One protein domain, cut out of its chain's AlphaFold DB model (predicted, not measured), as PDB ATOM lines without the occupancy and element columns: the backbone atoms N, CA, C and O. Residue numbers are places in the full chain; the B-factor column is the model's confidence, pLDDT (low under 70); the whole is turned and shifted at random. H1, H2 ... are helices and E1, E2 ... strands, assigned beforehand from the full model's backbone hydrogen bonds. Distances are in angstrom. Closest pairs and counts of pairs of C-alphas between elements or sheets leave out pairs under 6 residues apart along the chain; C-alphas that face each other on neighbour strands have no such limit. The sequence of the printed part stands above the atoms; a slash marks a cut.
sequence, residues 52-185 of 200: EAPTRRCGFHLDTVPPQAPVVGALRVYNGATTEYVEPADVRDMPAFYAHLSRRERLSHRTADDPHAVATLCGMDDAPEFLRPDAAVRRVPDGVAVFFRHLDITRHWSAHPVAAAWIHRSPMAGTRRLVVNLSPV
ATOM      1  N   GLU A  52     270.646 226.649 275.943       82.06
ATOM      2  CA  GLU A  52     271.309 227.473 274.944       82.06
ATOM      3  C   GLU A  52     271.264 228.965 275.294       82.06
ATOM      4  O   GLU A  52     270.432 229.445 276.074       82.06
ATOM      5  N   ALA A  53     272.207 229.712 274.719       83.06
ATOM      6  CA  ALA A  53     272.168 231.164 274.768       83.06
ATOM      7  C   ALA A  53     271.022 231.677 273.877       83.06
ATOM      8  O   ALA A  53     270.789 231.104 272.810       83.06
ATOM      9  N   PRO A  54     270.321 232.754 274.272       78.50
ATOM     10  CA  PRO A  54     269.428 233.478 273.381       78.50
ATOM     11  C   PRO A  54     270.124 233.787 272.056       78.50
ATOM     12  O   PRO A  54     271.267 234.249 272.042       78.50
ATOM     13  N   THR A  55     269.443 233.537 270.942       75.19
ATOM     14  CA  THR A  55     269.962 233.878 269.617       75.19
ATOM     15  C   THR A  55     269.020 234.855 268.949       75.19
ATOM     16  O   THR A  55     267.805 234.729 269.068       75.19
ATOM     17  N   ARG A  56     269.569 235.769 268.146       70.56
ATOM     18  CA  ARG A  56     268.767 236.669 267.301       70.56
ATOM     19  C   ARG A  56     268.107 235.960 266.108       70.56
ATOM     20  O   ARG A  56     267.517 236.597 265.239       70.56
ATOM     21  N   ARG A  57     268.211 234.630 266.033       67.94
ATOM     22  CA  ARG A  57     267.654 233.836 264.934       67.94
ATOM     23  C   ARG A  57     266.157 233.571 265.119       67.94
ATOM     24  O   ARG A  57     265.460 233.464 264.116       67.94
ATOM     25  N   CYS A  58     265.648 233.541 266.354       75.06
ATOM     26  CA  CYS A  58     264.254 233.183 266.654       75.06
ATOM     27  C   CYS A  58     263.368 234.403 266.950       75.06
ATOM     28  O   CYS A  58     263.279 234.832 268.093       75.06
ATOM     29  N   GLY A  59     262.679 234.931 265.939       88.31
ATOM     30  CA  GLY A  59     261.667 235.977 266.132       88.31
ATOM     31  C   GLY A  59     260.325 235.413 266.591       88.31
ATOM     32  O   GLY A  59     260.246 234.301 267.125       88.31
ATOM     33  N   PHE A  60     259.257 236.177 266.358       94.00
ATOM     34  CA  PHE A  60     257.898 235.687 266.588       94.00
ATOM     35  C   PHE A  60     257.613 234.436 265.759       94.00
ATOM     36  O   PHE A  60     257.999 234.345 264.598       94.00
ATOM     37  N   HIS A  61     256.947 233.470 266.377       93.62
ATOM     38  CA  HIS A  61     256.512 232.223 265.766       93.62
ATOM     39  C   HIS A  61     255.305 231.667 266.532       93.62
ATOM     40  O   HIS A  61     254.883 232.204 267.559       93.62
ATOM     41  N   LEU A  62     254.747 230.586 266.004       93.56
ATOM     42  CA  LEU A  62     253.817 229.718 266.710       93.56
ATOM     43  C   LEU A  62     254.400 228.306 266.719       93.56
ATOM     44  O   LEU A  62     255.061 227.902 265.761       93.56
ATOM     45  N   ASP A  63     254.170 227.568 267.797       92.00
ATOM     46  CA  ASP A  63     254.538 226.157 267.847       92.00
ATOM     47  C   ASP A  63     253.428 225.316 267.208       92.00
ATOM     48  O   ASP A  63     252.235 225.564 267.421       92.00
ATOM     49  N   THR A  64     253.821 224.288 266.461       92.62
ATOM     50  CA  THR A  64     252.890 223.355 265.820       92.62
ATOM     51  C   THR A  64     252.960 221.972 266.453       92.62
ATOM     52  O   THR A  64     253.979 221.579 267.019       92.62
ATOM     53  N   VAL A  65     251.863 221.228 266.344       92.81
ATOM     54  CA  VAL A  65     251.776 219.814 266.725       92.81
ATOM     55  C   VAL A  65     251.345 218.965 265.527       92.81
ATOM     56  O   VAL A  65     250.748 219.502 264.584       92.81
ATOM     57  N   PRO A  66     251.627 217.646 265.536       90.06
ATOM     58  CA  PRO A  66     251.144 216.739 264.504       90.06
ATOM     59  C   PRO A  66     249.619 216.807 264.335       90.06
ATOM     60  O   PRO A  66     248.906 217.167 265.278       90.06
ATOM     61  N   PRO A  67     249.094 216.410 263.162       88.62
ATOM     62  CA  PRO A  67     247.663 216.455 262.912       88.62
ATOM     63  C   PRO A  67     246.884 215.685 263.981       88.62
ATOM     64  O   PRO A  67     247.200 214.527 264.267       88.62
ATOM     65  N   GLN A  68     245.824 216.298 264.519       82.06
ATOM     66  CA  GLN A  68     244.926 215.697 265.523       82.06
ATOM     67  C   GLN A  68     245.552 215.438 266.909       82.06
ATOM     68  O   GLN A  68     244.906 214.817 267.760       82.06
ATOM     69  N   ALA A  69     246.777 215.899 267.164       88.62
ATOM     70  CA  ALA A  69     247.299 215.972 268.523       88.62
ATOM     71  C   ALA A  69     246.531 217.048 269.322       88.62
ATOM     72  O   ALA A  69     246.030 218.017 268.740       88.62
ATOM     73  N   PRO A  70     246.418 216.907 270.655       91.06
ATOM     74  CA  PRO A  70     245.939 217.982 271.505       91.06
ATOM     75  C   PRO A  70     246.742 219.257 271.240       91.06
ATOM     76  O   PRO A  70     247.947 219.224 271.026       91.06
ATOM     77  N   VAL A  71     246.076 220.401 271.264       92.44
ATOM     78  CA  VAL A  71     246.726 221.681 270.963       92.44
ATOM     79  C   VAL A  71     247.232 222.383 272.218       92.44
ATOM     80  O   VAL A  71     247.478 223.572 272.172       92.44
ATOM     81  N   VAL A  72     247.347 221.704 273.356       92.94
ATOM     82  CA  VAL A  72     247.764 222.328 274.622       92.94
ATOM     83  C   VAL A  72     249.221 221.993 274.892       92.94
ATOM     84  O   VAL A  72     249.581 220.824 274.841       92.94
ATOM     85  N   GLY A  73     250.033 223.000 275.195       93.81
ATOM     86  CA  GLY A  73     251.428 222.848 275.605       93.81
ATOM     87  C   GLY A  73     251.730 223.592 276.900       93.81
ATOM     88  O   GLY A  73     250.903 224.370 277.386       93.81
ATOM     89  N   ALA A  74     252.924 223.357 277.444       94.25
ATOM     90  CA  ALA A  74     253.444 224.100 278.588       94.25
ATOM     91  C   ALA A  74     254.901 224.523 278.375       94.25
ATOM     92  O   ALA A  74     255.710 223.768 277.838       94.25
ATOM     93  N   LEU A  75     255.234 225.745 278.790       92.19
ATOM     94  CA  LEU A  75     256.573 226.316 278.713       92.19
ATOM     95  C   LEU A  75     256.948 226.890 280.073       92.19
ATOM     96  O   LEU A  75     256.201 227.690 280.636       92.19
ATOM     97  N   ARG A  76     258.143 226.559 280.556       90.94
ATOM     98  CA  ARG A  76     258.743 227.227 281.711       90.94
ATOM     99  C   ARG A  76     260.188 227.606 281.426       90.94
ATOM    100  O   ARG A  76     260.971 226.799 280.926       90.94
ATOM    101  N   VAL A  77     260.535 228.844 281.767       88.00
ATOM    102  CA  VAL A  77     261.906 229.362 281.754       88.00
ATOM    103  C   VAL A  77     262.345 229.520 283.207       88.00
ATOM    104  O   VAL A  77     261.695 230.226 283.971       88.00
ATOM    105  N   TYR A  78     263.426 228.846 283.596       85.69
ATOM    106  CA  TYR A  78     263.863 228.791 284.998       85.69
ATOM    107  C   TYR A  78     264.856 229.897 285.357       85.69
ATOM    108  O   TYR A  78     265.019 230.228 286.527       85.69
ATOM    109  N   ASN A  79     265.551 230.452 284.365       83.62
ATOM    110  CA  ASN A  79     266.506 231.533 284.564       83.62
ATOM    111  C   ASN A  79     266.685 232.375 283.293       83.62
ATOM    112  O   ASN A  79     266.511 231.894 282.171       83.62
ATOM    113  N   GLY A  80     267.124 233.619 283.488       79.69
ATOM    114  CA  GLY A  80     267.336 234.581 282.410       79.69
ATOM    115  C   GLY A  80     266.031 235.201 281.913       79.69
ATOM    116  O   GLY A  80     264.998 235.109 282.565       79.69
ATOM    117  N   ALA A  81     266.091 235.856 280.753       82.25
ATOM    118  CA  ALA A  81     264.932 236.534 280.191       82.25
ATOM    119  C   ALA A  81     263.832 235.533 279.784       82.25
ATOM    120  O   ALA A  81     264.088 234.522 279.110       82.25
ATOM    121  N   THR A  82     262.600 235.844 280.172       87.00
ATOM    122  CA  THR A  82     261.403 235.047 279.900       87.00
ATOM    123  C   THR A  82     260.823 235.317 278.516       87.00
ATOM    124  O   THR A  82     261.155 236.296 277.850       87.00
ATOM    125  N   THR A  83     259.966 234.404 278.067       89.88
ATOM    126  CA  THR A  83     259.297 234.456 276.765       89.88
ATOM    127  C   THR A  83     258.450 235.713 276.612       89.88
ATOM    128  O   THR A  83     257.764 236.140 277.541       89.88
ATOM    129  N   GLU A  84     258.480 236.286 275.415       93.31
ATOM    130  CA  GLU A  84     257.636 237.410 275.032       93.31
ATOM    131  C   GLU A  84     256.491 236.911 274.156       93.31
ATOM    132  O   GLU A  84     256.660 235.979 273.372       93.31
ATOM    133  N   TYR A  85     255.314 237.505 274.294       94.69
ATOM    134  CA  TYR A  85     254.113 237.068 273.598       94.69
ATOM    135  C   TYR A  85     253.178 238.234 273.297       94.69
ATOM    136  O   TYR A  85     253.358 239.342 273.801       94.69
ATOM    137  N   VAL A  86     252.182 237.981 272.455       96.00
ATOM    138  CA  VAL A  86     251.169 238.972 272.072       96.00
ATOM    139  C   VAL A  86     249.778 238.408 272.329       96.00
ATOM    140  O   VAL A  86     249.556 237.203 272.181       96.00
ATOM    141  N   GLU A  87     248.838 239.262 272.734       96.12
ATOM    142  CA  GLU A  87     247.449 238.831 272.897       96.12
ATOM    143  C   GLU A  87     246.779 238.682 271.528       96.12
ATOM    144  O   GLU A  87     247.058 239.461 270.613       96.12
ATOM    145  N   PRO A  88     245.830 237.746 271.360       95.94
ATOM    146  CA  PRO A  88     245.138 237.583 270.086       95.94
ATOM    147  C   PRO A  88     244.430 238.850 269.585       95.94
ATOM    148  O   PRO A  88     244.315 239.043 268.378       95.94
ATOM    149  N   ALA A  89     243.962 239.708 270.498       96.44
ATOM    150  CA  ALA A  89     243.301 240.973 270.170       96.44
ATOM    151  C   ALA A  89     244.266 242.048 269.633       96.44
ATOM    152  O   ALA A  89     243.830 242.975 268.950       96.44
ATOM    153  N   ASP A  90     245.563 241.906 269.912       97.25
ATOM    154  CA  ASP A  90     246.615 242.848 269.524       97.25
ATOM    155  C   ASP A  90     247.166 242.555 268.116       97.25
ATOM    156  O   ASP A  90     247.854 243.380 267.514       97.25
ATOM    157  N   VAL A  91     246.839 241.391 267.552       96.94
ATOM    158  CA  VAL A  91     247.221 240.978 266.198       96.94
ATOM    159  C   VAL A  91     246.194 241.504 265.196       96.94
ATOM    160  O   VAL A  91     244.988 241.405 265.418       96.94
ATOM    161  N   ARG A  92     246.657 242.063 264.072       95.62
ATOM    162  CA  ARG A  92     245.772 242.563 263.003       95.62
ATOM    163  C   ARG A  92     244.940 241.432 262.415       95.62
ATOM    164  O   ARG A  92     243.715 241.482 262.458       95.62
ATOM    165  N   ASP A  93     245.637 240.425 261.900       94.88
ATOM    166  CA  ASP A  93     245.096 239.202 261.330       94.88
ATOM    167  C   ASP A  93     246.234 238.187 261.072       94.88
ATOM    168  O   ASP A  93     247.425 238.507 261.156       94.88
ATOM    169  N   MET A  94     245.866 236.933 260.789       96.19
ATOM    170  CA  MET A  94     246.836 235.872 260.492       96.19
ATOM    171  C   MET A  94     247.599 236.068 259.169       96.19
ATOM    172  O   MET A  94     248.798 235.789 259.157       96.19
ATOM    173  N   PRO A  95     246.988 236.544 258.062       95.75
ATOM    174  CA  PRO A  95     247.727 236.871 256.842       95.75
ATOM    175  C   PRO A  95     248.883 237.857 257.055       95.75
ATOM    176  O   PRO A  95     249.979 237.613 256.553       95.75
ATOM    177  N   ALA A  96     248.686 238.925 257.833       95.56
ATOM    178  CA  ALA A  96     249.734 239.885 258.170       95.56
ATOM    179  C   ALA A  96     250.862 239.230 258.981       95.56
ATOM    180  O   ALA A  96     252.042 239.469 258.711       95.56
ATOM    181  N   PHE A  97     250.517 238.358 259.934       96.44
ATOM    182  CA  PHE A  97     251.503 237.580 260.686       96.44
ATOM    183  C   PHE A  97     252.324 236.662 259.776       96.44
ATOM    184  O   PHE A  97     253.553 236.674 259.827       96.44
ATOM    185  N   TYR A  98     251.675 235.918 258.880       95.88
ATOM    186  CA  TYR A  98     252.372 235.047 257.937       95.88
ATOM    187  C   TYR A  98     253.236 235.825 256.939       95.88
ATOM    188  O   TYR A  98     254.375 235.434 256.689       95.88
ATOM    189  N   ALA A  99     252.768 236.973 256.442       94.94
ATOM    190  CA  ALA A  99     253.578 237.857 255.607       94.94
ATOM    191  C   ALA A  99     254.844 238.340 256.341       94.94
ATOM    192  O   ALA A  99     255.934 238.352 255.755       94.94
ATOM    193  N   HIS A 100     254.719 238.674 257.631       94.88
ATOM    194  CA  HIS A 100     255.850 239.015 258.488       94.88
ATOM    195  C   HIS A 100     256.837 237.842 258.623       94.88
ATOM    196  O   HIS A 100     258.032 238.042 258.389       94.88
ATOM    197  N   LEU A 101     256.361 236.620 258.911       94.06
ATOM    198  CA  LEU A 101     257.219 235.430 259.006       94.06
ATOM    199  C   LEU A 101     257.983 235.165 257.705       94.06
ATOM    200  O   LEU A 101     259.204 235.012 257.736       94.06
ATOM    201  N   SER A 102     257.304 235.186 256.556       93.38
ATOM    202  CA  SER A 102     257.954 234.957 255.262       93.38
ATOM    203  C   SER A 102     258.992 236.035 254.931       93.38
ATOM    204  O   SER A 102     260.043 235.740 254.361       93.38
ATOM    205  N   ARG A 103     258.727 237.306 255.269       92.94
ATOM    206  CA  ARG A 103     259.710 238.389 255.090       92.94
ATOM    207  C   ARG A 103     260.928 238.172 255.984       92.94
ATOM    208  O   ARG A 103     262.056 238.325 255.514       92.94
ATOM    209  N   ARG A 104     260.697 237.794 257.240       91.50
ATOM    210  CA  ARG A 104     261.749 237.524 258.219       91.50
ATOM    211  C   ARG A 104     262.632 236.355 257.784       91.50
ATOM    212  O   ARG A 104     263.851 236.480 257.818       91.50
ATOM    213  N   GLU A 105     262.039 235.256 257.322       90.31
ATOM    214  CA  GLU A 105     262.758 234.082 256.812       90.31
ATOM    215  C   GLU A 105     263.687 234.459 255.650       90.31
ATOM    216  O   GLU A 105     264.895 234.223 255.726       90.31
ATOM    217  N   ARG A 106     263.170 235.167 254.633       89.62
ATOM    218  CA  ARG A 106     263.977 235.648 253.495       89.62
ATOM    219  C   ARG A 106     265.160 236.516 253.927       89.62
ATOM    220  O   ARG A 106     266.243 236.393 253.363       89.62
ATOM    221  N   LEU A 107     264.964 237.394 254.910       88.69
ATOM    222  CA  LEU A 107     266.040 238.229 255.446       88.69
ATOM    223  C   LEU A 107     267.046 237.412 256.259       88.69
ATOM    224  O   LEU A 107     268.245 237.635 256.129       88.69
ATOM    225  N   SER A 108     266.581 236.439 257.045       86.94
ATOM    226  CA  SER A 108     267.443 235.581 257.864       86.94
ATOM    227  C   SER A 108     268.454 234.798 257.026       86.94
ATOM    228  O   SER A 108     269.629 234.750 257.394       86.94
ATOM    229  N   HIS A 109     268.051 234.304 255.851       85.25
ATOM    230  CA  HIS A 109     268.951 233.617 254.921       85.25
ATOM    231  C   HIS A 109     270.052 234.520 254.355       85.25
ATOM    232  O   HIS A 109     271.102 234.019 253.974       85.25
ATOM    233  N   ARG A 110     269.847 235.842 254.339       82.62
ATOM    234  CA  ARG A 110     270.824 236.823 253.843       82.62
ATOM    235  C   ARG A 110     271.794 237.329 254.914       82.62
ATOM    236  O   ARG A 110     272.763 237.995 254.580       82.62
ATOM    237  N   THR A 111     271.553 237.037 256.195       74.50
ATOM    238  CA  THR A 111     272.338 237.614 257.307       74.50
ATOM    239  C   THR A 111     273.791 237.163 257.372       74.50
ATOM    240  O   THR A 111     274.593 237.853 257.996       74.50
ATOM    241  N   ALA A 112     274.140 236.031 256.753       71.56
ATOM    242  CA  ALA A 112     275.528 235.582 256.671       71.56
ATOM    243  C   ALA A 112     276.391 236.536 255.824       71.56
ATOM    244  O   ALA A 112     277.572 236.702 256.117       71.56
ATOM    245  N   ASP A 113     275.773 237.209 254.849       74.94
ATOM    246  CA  ASP A 113     276.461 237.991 253.818       74.94
ATOM    247  C   ASP A 113     276.173 239.503 253.908       74.94
ATOM    248  O   ASP A 113     276.753 240.294 253.169       74.94
ATOM    249  N   ASP A 114     275.266 239.922 254.801       80.56
ATOM    250  CA  ASP A 114     274.736 241.289 254.842       80.56
ATOM    251  C   ASP A 114     274.457 241.767 256.289       80.56
ATOM    252  O   ASP A 114     273.406 241.457 256.868       80.56
ATOM    253  N   PRO A 115     275.357 242.566 256.900       76.31
ATOM    254  CA  PRO A 115     275.142 243.156 258.225       76.31
ATOM    255  C   PRO A 115     273.892 244.048 258.316       76.31
ATOM    256  O   PRO A 115     273.294 244.169 259.389       76.31
ATOM    257  N   HIS A 116     273.456 244.651 257.204       83.38
ATOM    258  CA  HIS A 116     272.240 245.463 257.165       83.38
ATOM    259  C   HIS A 116     270.978 244.598 257.317       83.38
ATOM    260  O   HIS A 116     269.989 245.031 257.920       83.38
ATOM    261  N   ALA A 117     271.022 243.339 256.867       83.56
ATOM    262  CA  ALA A 117     269.943 242.380 257.086       83.56
ATOM    263  C   ALA A 117     269.743 242.074 258.582       83.56
ATOM    264  O   ALA A 117     268.604 241.956 259.031       83.56
ATOM    265  N   VAL A 118     270.819 242.022 259.379       81.88
ATOM    266  CA  VAL A 118     270.726 241.819 260.839       81.88
ATOM    267  C   VAL A 118     270.029 242.998 261.519       81.88
ATOM    268  O   VAL A 118     269.139 242.784 262.343       81.88
ATOM    269  N   ALA A 119     270.395 244.235 261.168       83.69
ATOM    270  CA  ALA A 119     269.748 245.431 261.710       83.69
ATOM    271  C   ALA A 119     268.260 245.495 261.322       83.69
ATOM    272  O   ALA A 119     267.412 245.778 262.167       83.69
ATOM    273  N   THR A 120     267.938 245.143 260.075       88.88
ATOM    274  CA  THR A 120     266.555 245.087 259.578       88.88
ATOM    275  C   THR A 120     265.722 244.047 260.328       88.88
ATOM    276  O   THR A 120     264.593 244.336 260.714       88.88
ATOM    277  N   LEU A 121     266.269 242.852 260.580       87.88
ATOM    278  CA  LEU A 121     265.595 241.822 261.380       87.88
ATOM    279  C   LEU A 121     265.315 242.296 262.803       87.88
ATOM    280  O   LEU A 121     264.210 242.089 263.294       87.88
ATOM    281  N   CYS A 122     266.289 242.953 263.442       84.88
ATOM    282  CA  CYS A 122     266.093 243.508 264.781       84.88
ATOM    283  C   CYS A 122     264.961 244.544 264.770       84.88
ATOM    284  O   CYS A 122     264.047 244.437 265.575       84.88
ATOM    285  N   GLY A 123     264.949 245.466 263.799       88.25
ATOM    286  CA  GLY A 123     263.874 246.452 263.666       88.25
ATOM    287  C   GLY A 123     262.494 245.831 263.413       88.25
ATOM    288  O   GLY A 123     261.503 246.293 263.969       88.25
ATOM    289  N   MET A 124     262.420 244.755 262.621       90.62
ATOM    290  CA  MET A 124     261.173 244.008 262.412       90.62
ATOM    291  C   MET A 124     260.677 243.329 263.688       90.62
ATOM    292  O   MET A 124     259.472 243.292 263.930       90.62
ATOM    293  N   ASP A 125     261.590 242.759 264.472       87.56
ATOM    294  CA  ASP A 125     261.255 242.121 265.737       87.56
ATOM    295  C   ASP A 125     260.838 243.200 266.771       87.56
ATOM    296  O   ASP A 125     259.869 242.999 267.502       87.56
ATOM    297  N   ASP A 126     261.485 244.366 266.815       88.19
ATOM    298  CA  ASP A 126     261.161 245.453 267.757       88.19
ATOM    299  C   ASP A 126     259.832 246.167 267.438       88.19
ATOM    300  O   ASP A 126     259.136 246.606 268.355       88.19
ATOM    301  N   ALA A 127     259.449 246.247 266.158       89.44
ATOM    302  CA  ALA A 127     258.206 246.866 265.695       89.44
ATOM    303  C   ALA A 127     257.462 245.955 264.692       89.44
ATOM    304  O   ALA A 127     257.531 246.168 263.476       89.44
ATOM    305  N   PRO A 128     256.732 244.926 265.166       93.38
ATOM    306  CA  PRO A 128     256.151 243.919 264.286       93.38
ATOM    307  C   PRO A 128     254.940 244.460 263.524       93.38
ATOM    308  O   PRO A 128     253.896 244.757 264.099       93.38
ATOM    309  N   GLU A 129     255.040 244.510 262.196       93.06
ATOM    310  CA  GLU A 129     253.991 245.042 261.306       93.06
ATOM    311  C   GLU A 129     252.645 244.296 261.397       93.06
ATOM    312  O   GLU A 129     251.606 244.838 261.017       93.06
ATOM    313  N   PHE A 130     252.647 243.057 261.903       96.12
ATOM    314  CA  PHE A 130     251.434 242.261 262.088       96.12
ATOM    315  C   PHE A 130     250.611 242.673 263.318       96.12
ATOM    316  O   PHE A 130     249.477 242.213 263.474       96.12
ATOM    317  N   LEU A 131     251.155 243.528 264.187       97.31
ATOM    318  CA  LEU A 131     250.467 244.039 265.366       97.31
ATOM    319  C   LEU A 131     249.694 245.322 265.066       97.31
ATOM    320  O   LEU A 131     250.059 246.128 264.201       97.31
ATOM    321  N   ARG A 132     248.578 245.510 265.769       96.25
ATOM    322  CA  ARG A 132     247.803 246.753 265.721       96.25
ATOM    323  C   ARG A 132     248.668 247.921 266.222       96.25
ATOM    324  O   ARG A 132     249.576 247.695 267.020       96.25
ATOM    325  N   PRO A 133     248.417 249.160 265.769       91.50
ATOM    326  CA  PRO A 133     249.016 250.332 266.404       91.50
ATOM    327  C   PRO A 133     248.756 250.291 267.918       91.50
ATOM    328  O   PRO A 133     247.658 249.919 268.329       91.50
ATOM    329  N   ASP A 134     249.776 250.598 268.718       89.88
ATOM    330  CA  ASP A 134     249.755 250.601 270.193       89.88
ATOM    331  C   ASP A 134     249.613 249.229 270.883       89.88
ATOM    332  O   ASP A 134     249.539 249.149 272.111       89.88
ATOM    333  N   ALA A 135     249.633 248.133 270.121       95.00
ATOM    334  CA  ALA A 135     249.710 246.786 270.672       95.00
ATOM    335  C   ALA A 135     250.984 246.592 271.507       95.00
ATOM    336  O   ALA A 135     252.091 246.930 271.081       95.00
ATOM    337  N   ALA A 136     250.836 245.970 272.677       90.69
ATOM    338  CA  ALA A 136     251.959 245.674 273.552       90.69
ATOM    339  C   ALA A 136     252.512 244.267 273.295       90.69
ATOM    340  O   ALA A 136     251.778 243.276 273.313       90.69
ATOM    341  N   VAL A 137     253.834 244.165 273.162       93.38
ATOM    342  CA  VAL A 137     254.537 242.892 273.348       93.38
ATOM    343  C   VAL A 137     254.683 242.662 274.847       93.38
ATOM    344  O   VAL A 137     255.298 243.452 275.563       93.38
ATOM    345  N   ARG A 138     254.081 241.583 275.332       93.12
ATOM    346  CA  ARG A 138     254.043 241.222 276.747       93.12
ATOM    347  C   ARG A 138     255.173 240.269 277.070       93.12
ATOM    348  O   ARG A 138     255.658 239.543 276.207       93.12
ATOM    349  N   ARG A 139     255.560 240.233 278.339       91.69
ATOM    350  CA  ARG A 139     256.563 239.304 278.852       91.69
ATOM    351  C   ARG A 139     255.929 238.387 279.885       91.69
ATOM    352  O   ARG A 139     255.165 238.836 280.735       91.69
ATOM    353  N   VAL A 140     256.250 237.102 279.797       90.12
ATOM    354  CA  VAL A 140     255.859 236.109 280.796       90.12
ATOM    355  C   VAL A 140     256.517 236.473 282.134       90.12
ATOM    356  O   VAL A 140     257.723 236.718 282.146       90.12
ATOM    357  N   PRO A 141     255.778 236.520 283.255       85.12
ATOM    358  CA  PRO A 141     256.384 236.800 284.551       85.12
ATOM    359  C   PRO A 141     257.427 235.748 284.946       85.12
ATOM    360  O   PRO A 141     257.307 234.569 284.602       85.12
ATOM    361  N   ASP A 142     258.439 236.170 285.699       79.25
ATOM    362  CA  ASP A 142     259.506 235.282 286.152       79.25
ATOM    363  C   ASP A 142     258.959 234.139 287.020       79.25
ATOM    364  O   ASP A 142     258.077 234.325 287.859       79.25
ATOM    365  N   GLY A 143     259.488 232.931 286.806       74.38
ATOM    366  CA  GLY A 143     259.124 231.743 287.581       74.38
ATOM    367  C   GLY A 143     257.755 231.136 287.257       74.38
ATOM    368  O   GLY A 143     257.416 230.118 287.860       74.38
ATOM    369  N   VAL A 144     256.997 231.690 286.304       85.31
ATOM    370  CA  VAL A 144     255.666 231.196 285.919       85.31
ATOM    371  C   VAL A 144     255.751 230.132 284.824       85.31
ATOM    372  O   VAL A 144     256.470 230.283 283.834       85.31
ATOM    373  N   ALA A 145     254.978 229.058 284.990       88.38
ATOM    374  CA  ALA A 145     254.686 228.115 283.919       88.38
ATOM    375  C   ALA A 145     253.551 228.654 283.041       88.38
ATOM    376  O   ALA A 145     252.483 229.017 283.534       88.38
ATOM    377  N   VAL A 146     253.780 228.697 281.733       91.31
ATOM    378  CA  VAL A 146     252.800 229.167 280.754       91.31
ATOM    379  C   VAL A 146     252.162 227.972 280.084       91.31
ATOM    380  O   VAL A 146     252.857 227.180 279.456       91.31
ATOM    381  N   PHE A 147     250.840 227.888 280.163       92.25
ATOM    382  CA  PHE A 147     250.051 226.967 279.357       92.25
ATOM    383  C   PHE A 147     249.546 227.696 278.123       92.25
ATOM    384  O   PHE A 147     249.014 228.803 278.218       92.25
ATOM    385  N   PHE A 148     249.726 227.088 276.959       92.69
ATOM    386  CA  PHE A 148     249.492 227.766 275.693       92.69
ATOM    387  C   PHE A 148     248.898 226.836 274.640       92.69
ATOM    388  O   PHE A 148     248.839 225.618 274.817       92.69
ATOM    389  N   ARG A 149     248.426 227.436 273.539       94.56
ATOM    390  CA  ARG A 149     247.866 226.702 272.404       94.56
ATOM    391  C   ARG A 149     248.878 226.548 271.274       94.56
ATOM    392  O   ARG A 149     249.377 227.541 270.753       94.56
ATOM    393  N   HIS A 150     249.134 225.314 270.872       94.75
ATOM    394  CA  HIS A 150     249.772 224.961 269.612       94.75
ATOM    395  C   HIS A 150     248.799 225.111 268.438       94.75
ATOM    396  O   HIS A 150     247.581 225.085 268.610       94.75
ATOM    397  N   LEU A 151     249.334 225.199 267.223       95.00
ATOM    398  CA  LEU A 151     248.548 225.046 266.002       95.00
ATOM    399  C   LEU A 151     248.670 223.610 265.473       95.00
ATOM    400  O   LEU A 151     249.762 223.046 265.440       95.00
ATOM    401  N   ASP A 152     247.573 223.021 265.001       92.50
ATOM    402  CA  ASP A 152     247.662 221.815 264.169       92.50
ATOM    403  C   ASP A 152     248.465 222.152 262.900       92.50
ATOM    404  O   ASP A 152     248.113 223.092 262.183       92.50
ATOM    405  N   ILE A 153     249.533 221.403 262.615       93.19
ATOM    406  CA  ILE A 153     250.428 221.674 261.478       93.19
ATOM    407  C   ILE A 153     249.691 221.756 260.131       93.19
ATOM    408  O   ILE A 153     250.104 222.511 259.256       93.19
ATOM    409  N   THR A 154     248.561 221.060 259.963       92.38
ATOM    410  CA  THR A 154     247.742 221.126 258.735       92.38
ATOM    411  C   THR A 154     247.111 222.499 258.497       92.38
ATOM    412  O   THR A 154     246.665 222.798 257.390       92.38
ATOM    413  N   ARG A 155     247.061 223.342 259.533       91.94
ATOM    414  CA  ARG A 155     246.565 224.720 259.473       91.94
ATOM    415  C   ARG A 155     247.681 225.751 259.350       91.94
ATOM    416  O   ARG A 155     247.402 226.944 259.253       91.94
ATOM    417  N   HIS A 156     248.938 225.321 259.386       90.94
ATOM    418  CA  HIS A 156     250.054 226.232 259.218       90.94
ATOM    419  C   HIS A 156     250.010 226.836 257.811       90.94
ATOM    420  O   HIS A 156     249.753 226.126 256.840       90.94
ATOM    421  N   TRP A 157     250.207 228.152 257.715       92.75
ATOM    422  CA  TRP A 157     250.062 228.935 256.478       92.75
ATOM    423  C   TRP A 157     248.646 229.013 255.888       92.75
ATOM    424  O   TRP A 157     248.482 229.515 254.778       92.75
ATOM    425  N   SER A 158     247.611 228.571 256.608       91.88
ATOM    426  CA  SER A 158     246.219 228.719 256.169       91.88
ATOM    427  C   SER A 158     245.431 229.686 257.053       91.88
ATOM    428  O   SER A 158     245.884 230.120 258.112       91.88
ATOM    429  N   ALA A 159     244.245 230.086 256.594       90.50
ATOM    430  CA  ALA A 159     243.385 230.982 257.354       90.50
ATOM    431  C   ALA A 159     242.829 230.280 258.605       90.50
ATOM    432  O   ALA A 159     242.197 229.226 258.521       90.50
ATOM    433  N   HIS A 160     243.022 230.895 259.770       93.94
ATOM    434  CA  HIS A 160     242.442 230.457 261.036       93.94
ATOM    435  C   HIS A 160     242.303 231.644 262.006       93.94
ATOM    436  O   HIS A 160     242.940 232.680 261.803       93.94
ATOM    437  N   PRO A 161     241.494 231.526 263.076       95.06
ATOM    438  CA  PRO A 161     241.438 232.549 264.117       95.06
ATOM    439  C   PRO A 161     242.807 232.752 264.774       95.06
ATOM    440  O   PRO A 161     243.520 231.775 265.010       95.06
ATOM    441  N   VAL A 162     243.150 233.991 265.138       94.38
ATOM    442  CA  VAL A 162     244.409 234.294 265.847       94.38
ATOM    443  C   VAL A 162     244.484 233.534 267.173       94.38
ATOM    444  O   VAL A 162     245.481 232.884 267.463       94.38
ATOM    445  N   ALA A 163     243.385 233.506 267.933       94.75
ATOM    446  CA  ALA A 163     243.296 232.801 269.216       94.75
ATOM    447  C   ALA A 163     243.424 231.262 269.114       94.75
ATOM    448  O   ALA A 163     243.343 230.562 270.126       94.75
ATOM    449  N   ALA A 164     243.584 230.710 267.905       94.00
ATOM    450  CA  ALA A 164     243.835 229.288 267.714       94.00
ATOM    451  C   ALA A 164     245.255 228.872 268.131       94.00
ATOM    452  O   ALA A 164     245.448 227.697 268.427       94.00
ATOM    453  N   ALA A 165     246.217 229.799 268.169       93.88
ATOM    454  CA  ALA A 165     247.605 229.505 268.504       93.88
ATOM    455  C   ALA A 165     248.246 230.630 269.320       93.88
ATOM    456  O   ALA A 165     247.857 231.792 269.231       93.88
ATOM    457  N   TRP A 166     249.250 230.276 270.114       96.19
ATOM    458  CA  TRP A 166     250.038 231.226 270.881       96.19
ATOM    459  C   TRP A 166     251.191 231.774 270.044       96.19
ATOM    460  O   TRP A 166     252.114 231.042 269.675       96.19
ATOM    461  N   ILE A 167     251.134 233.075 269.761       96.25
ATOM    462  CA  ILE A 167     252.188 233.797 269.050       96.25
ATOM    463  C   ILE A 167     253.164 234.348 270.083       96.25
ATOM    464  O   ILE A 167     252.807 235.173 270.929       96.25
ATOM    465  N   HIS A 168     254.403 233.881 270.011       94.88
ATOM    466  CA  HIS A 168     255.420 234.199 270.997       94.88
ATOM    467  C   HIS A 168     256.816 234.208 270.382       94.88
ATOM    468  O   HIS A 168     257.028 233.778 269.248       94.88
ATOM    469  N   ARG A 169     257.782 234.724 271.135       91.88
ATOM    470  CA  ARG A 169     259.203 234.659 270.812       91.88
ATOM    471  C   ARG A 169     260.026 234.468 272.068       91.88
ATOM    472  O   ARG A 169     259.668 234.915 273.157       91.88
ATOM    473  N   SER A 170     261.186 233.852 271.901       85.31
ATOM    474  CA  SER A 170     262.205 233.941 272.936       85.31
ATOM    475  C   SER A 170     262.845 235.333 272.918       85.31
ATOM    476  O   SER A 170     263.020 235.899 271.842       85.31
ATOM    477  N   PRO A 171     263.245 235.879 274.076       77.25
ATOM    478  CA  PRO A 171     264.089 237.062 274.127       77.25
ATOM    479  C   PRO A 171     265.368 236.833 273.325       77.25
ATOM    480  O   PRO A 171     265.907 235.725 273.285       77.25
ATOM    481  N   MET A 172     265.841 237.903 272.690       73.44
ATOM    482  CA  MET A 172     266.894 237.876 271.666       73.44
ATOM    483  C   MET A 172     268.291 238.215 272.206       73.44
ATOM    484  O   MET A 172     269.270 238.234 271.456       73.44
ATOM    485  N   ALA A 173     268.384 238.498 273.505       75.06
ATOM    486  CA  ALA A 173     269.606 238.830 274.226       75.06
ATOM    487  C   ALA A 173     269.535 238.296 275.667       75.06
ATOM    488  O   ALA A 173     268.454 237.997 276.179       75.06
ATOM    489  N   GLY A 174     270.693 238.187 276.321       81.31
ATOM    490  CA  GLY A 174     270.810 237.746 277.712       81.31
ATOM    491  C   GLY A 174     271.682 236.505 277.884       81.31
ATOM    492  O   GLY A 174     272.391 236.077 276.973       81.31
ATOM    493  N   THR A 175     271.653 235.939 279.088       84.75
ATOM    494  CA  THR A 175     272.436 234.753 279.454       84.75
ATOM    495  C   THR A 175     271.788 233.465 278.954       84.75
ATOM    496  O   THR A 175     270.605 233.446 278.626       84.75
ATOM    497  N   ARG A 176     272.546 232.361 278.967       86.25
ATOM    498  CA  ARG A 176     272.010 231.004 278.762       86.25
ATOM    499  C   ARG A 176     270.816 230.731 279.674       86.25
ATOM    500  O   ARG A 176     270.831 231.118 280.845       86.25
ATOM    501  N   ARG A 177     269.812 230.047 279.130       86.50
ATOM    502  CA  ARG A 177     268.535 229.790 279.803       86.50
ATOM    503  C   ARG A 177     268.268 228.305 279.859       86.50
ATOM    504  O   ARG A 177     268.407 227.639 278.844       86.50
ATOM    505  N   LEU A 178     267.839 227.825 281.013       87.12
ATOM    506  CA  LEU A 178     267.205 226.533 281.177       87.12
ATOM    507  C   LEU A 178     265.722 226.696 280.858       87.12
ATOM    508  O   LEU A 178     265.004 227.434 281.539       87.12
ATOM    509  N   VAL A 179     265.283 226.015 279.807       88.25
ATOM    510  CA  VAL A 179     263.902 226.062 279.332       88.25
ATOM    511  C   VAL A 179     263.367 224.648 279.192       88.25
ATOM    512  O   VAL A 179     264.056 223.777 278.661       88.25
ATOM    513  N   VAL A 180     262.133 224.448 279.646       89.69
ATOM    514  CA  VAL A 180     261.349 223.228 279.445       89.69
ATOM    515  C   VAL A 180     260.139 223.583 278.590       89.69
ATOM    516  O   VAL A 180     259.342 224.430 278.987       89.69
ATOM    517  N   ASN A 181     260.010 222.945 277.426       91.56
ATOM    518  CA  ASN A 181     258.840 223.030 276.549       91.56
ATOM    519  C   ASN A 181     258.240 221.626 276.388       91.56
ATOM    520  O   ASN A 181     258.944 220.691 275.992       91.56
ATOM    521  N   LEU A 182     256.959 221.492 276.720       92.31
ATOM    522  CA  LEU A 182     256.194 220.256 276.652       92.31
ATOM    523  C   LEU A 182     255.107 220.377 275.589       92.31
ATOM    524  O   LEU A 182     254.280 221.290 275.639       92.31
ATOM    525  N   SER A 183     255.075 219.407 274.680       91.75
ATOM    526  CA  SER A 183     254.071 219.320 273.620       91.75
ATOM    527  C   SER A 183     253.508 217.902 273.539       91.75
ATOM    528  O   SER A 183     254.264 216.941 273.641       91.75
ATOM    529  N   PRO A 184     252.203 217.716 273.338       87.00
ATOM    530  CA  PRO A 184     251.603 216.399 273.177       87.00
ATOM    531  C   PRO A 184     251.968 215.808 271.806       87.00
ATOM    532  O   PRO A 184     252.079 216.532 270.817       87.00
ATOM    533  N   VAL A 185     252.146 214.484 271.737       86.62
ATOM    534  CA  VAL A 185     252.507 213.783 270.479       86.62
ATOM    535  C   VAL A 185     251.497 212.727 270.045       86.62
ATOM    536  O   VAL A 185     251.511 212.296 268.895       86.62
TER     537      VAL A 185
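Overview. This is residues 52 to 185 of the 200 residues of an uncharacterized protein of Micromonospora sp. MP36 (UniProt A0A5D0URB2). There is little regular structure: a loop-rich body has a three-stranded sheet on one side, the helical hairpin H1 and H2 on the opposite side, and short E3 between. Of 134 printed residues, 49 are in named elements, mixed in class: E1, H1, H2, E2, E3, E4. The sheet, E2 - E1 - E4, is antiparallel. The whole is compact, radius of gyration of the C-alphas 14.9 A, spanning 40 by 35 by 30 A.

Along the chain. E1, residues 72 to 77, begins at C-alpha 72 (247.764, 222.328, 274.622). H1, 94 to 110, is 24.9 A long; H2 is 115 to 126. E2 is 145 to 149, E3 167 to 169, E4 179 to 184, ending at C-alpha 184 (251.603, 216.399, 273.177).

Arrangement. Within hydrogen-bond range are N 75 and O 146 of E1 and E2, 2.9 A, and N 76 and O 180 of E1 and E4, 2.9 A. H1 touches H2 with residues 104 to 110 alone, closest C-alphas Leu 107 and Ala 117, 5.9 A. Neither helix is on the sheet. H1 has 12 of 13 O i to N i+4 pairs within range, H2 every pair.

Size, cuts and confidence. The printed part has no cut. Residue 57 is under 70.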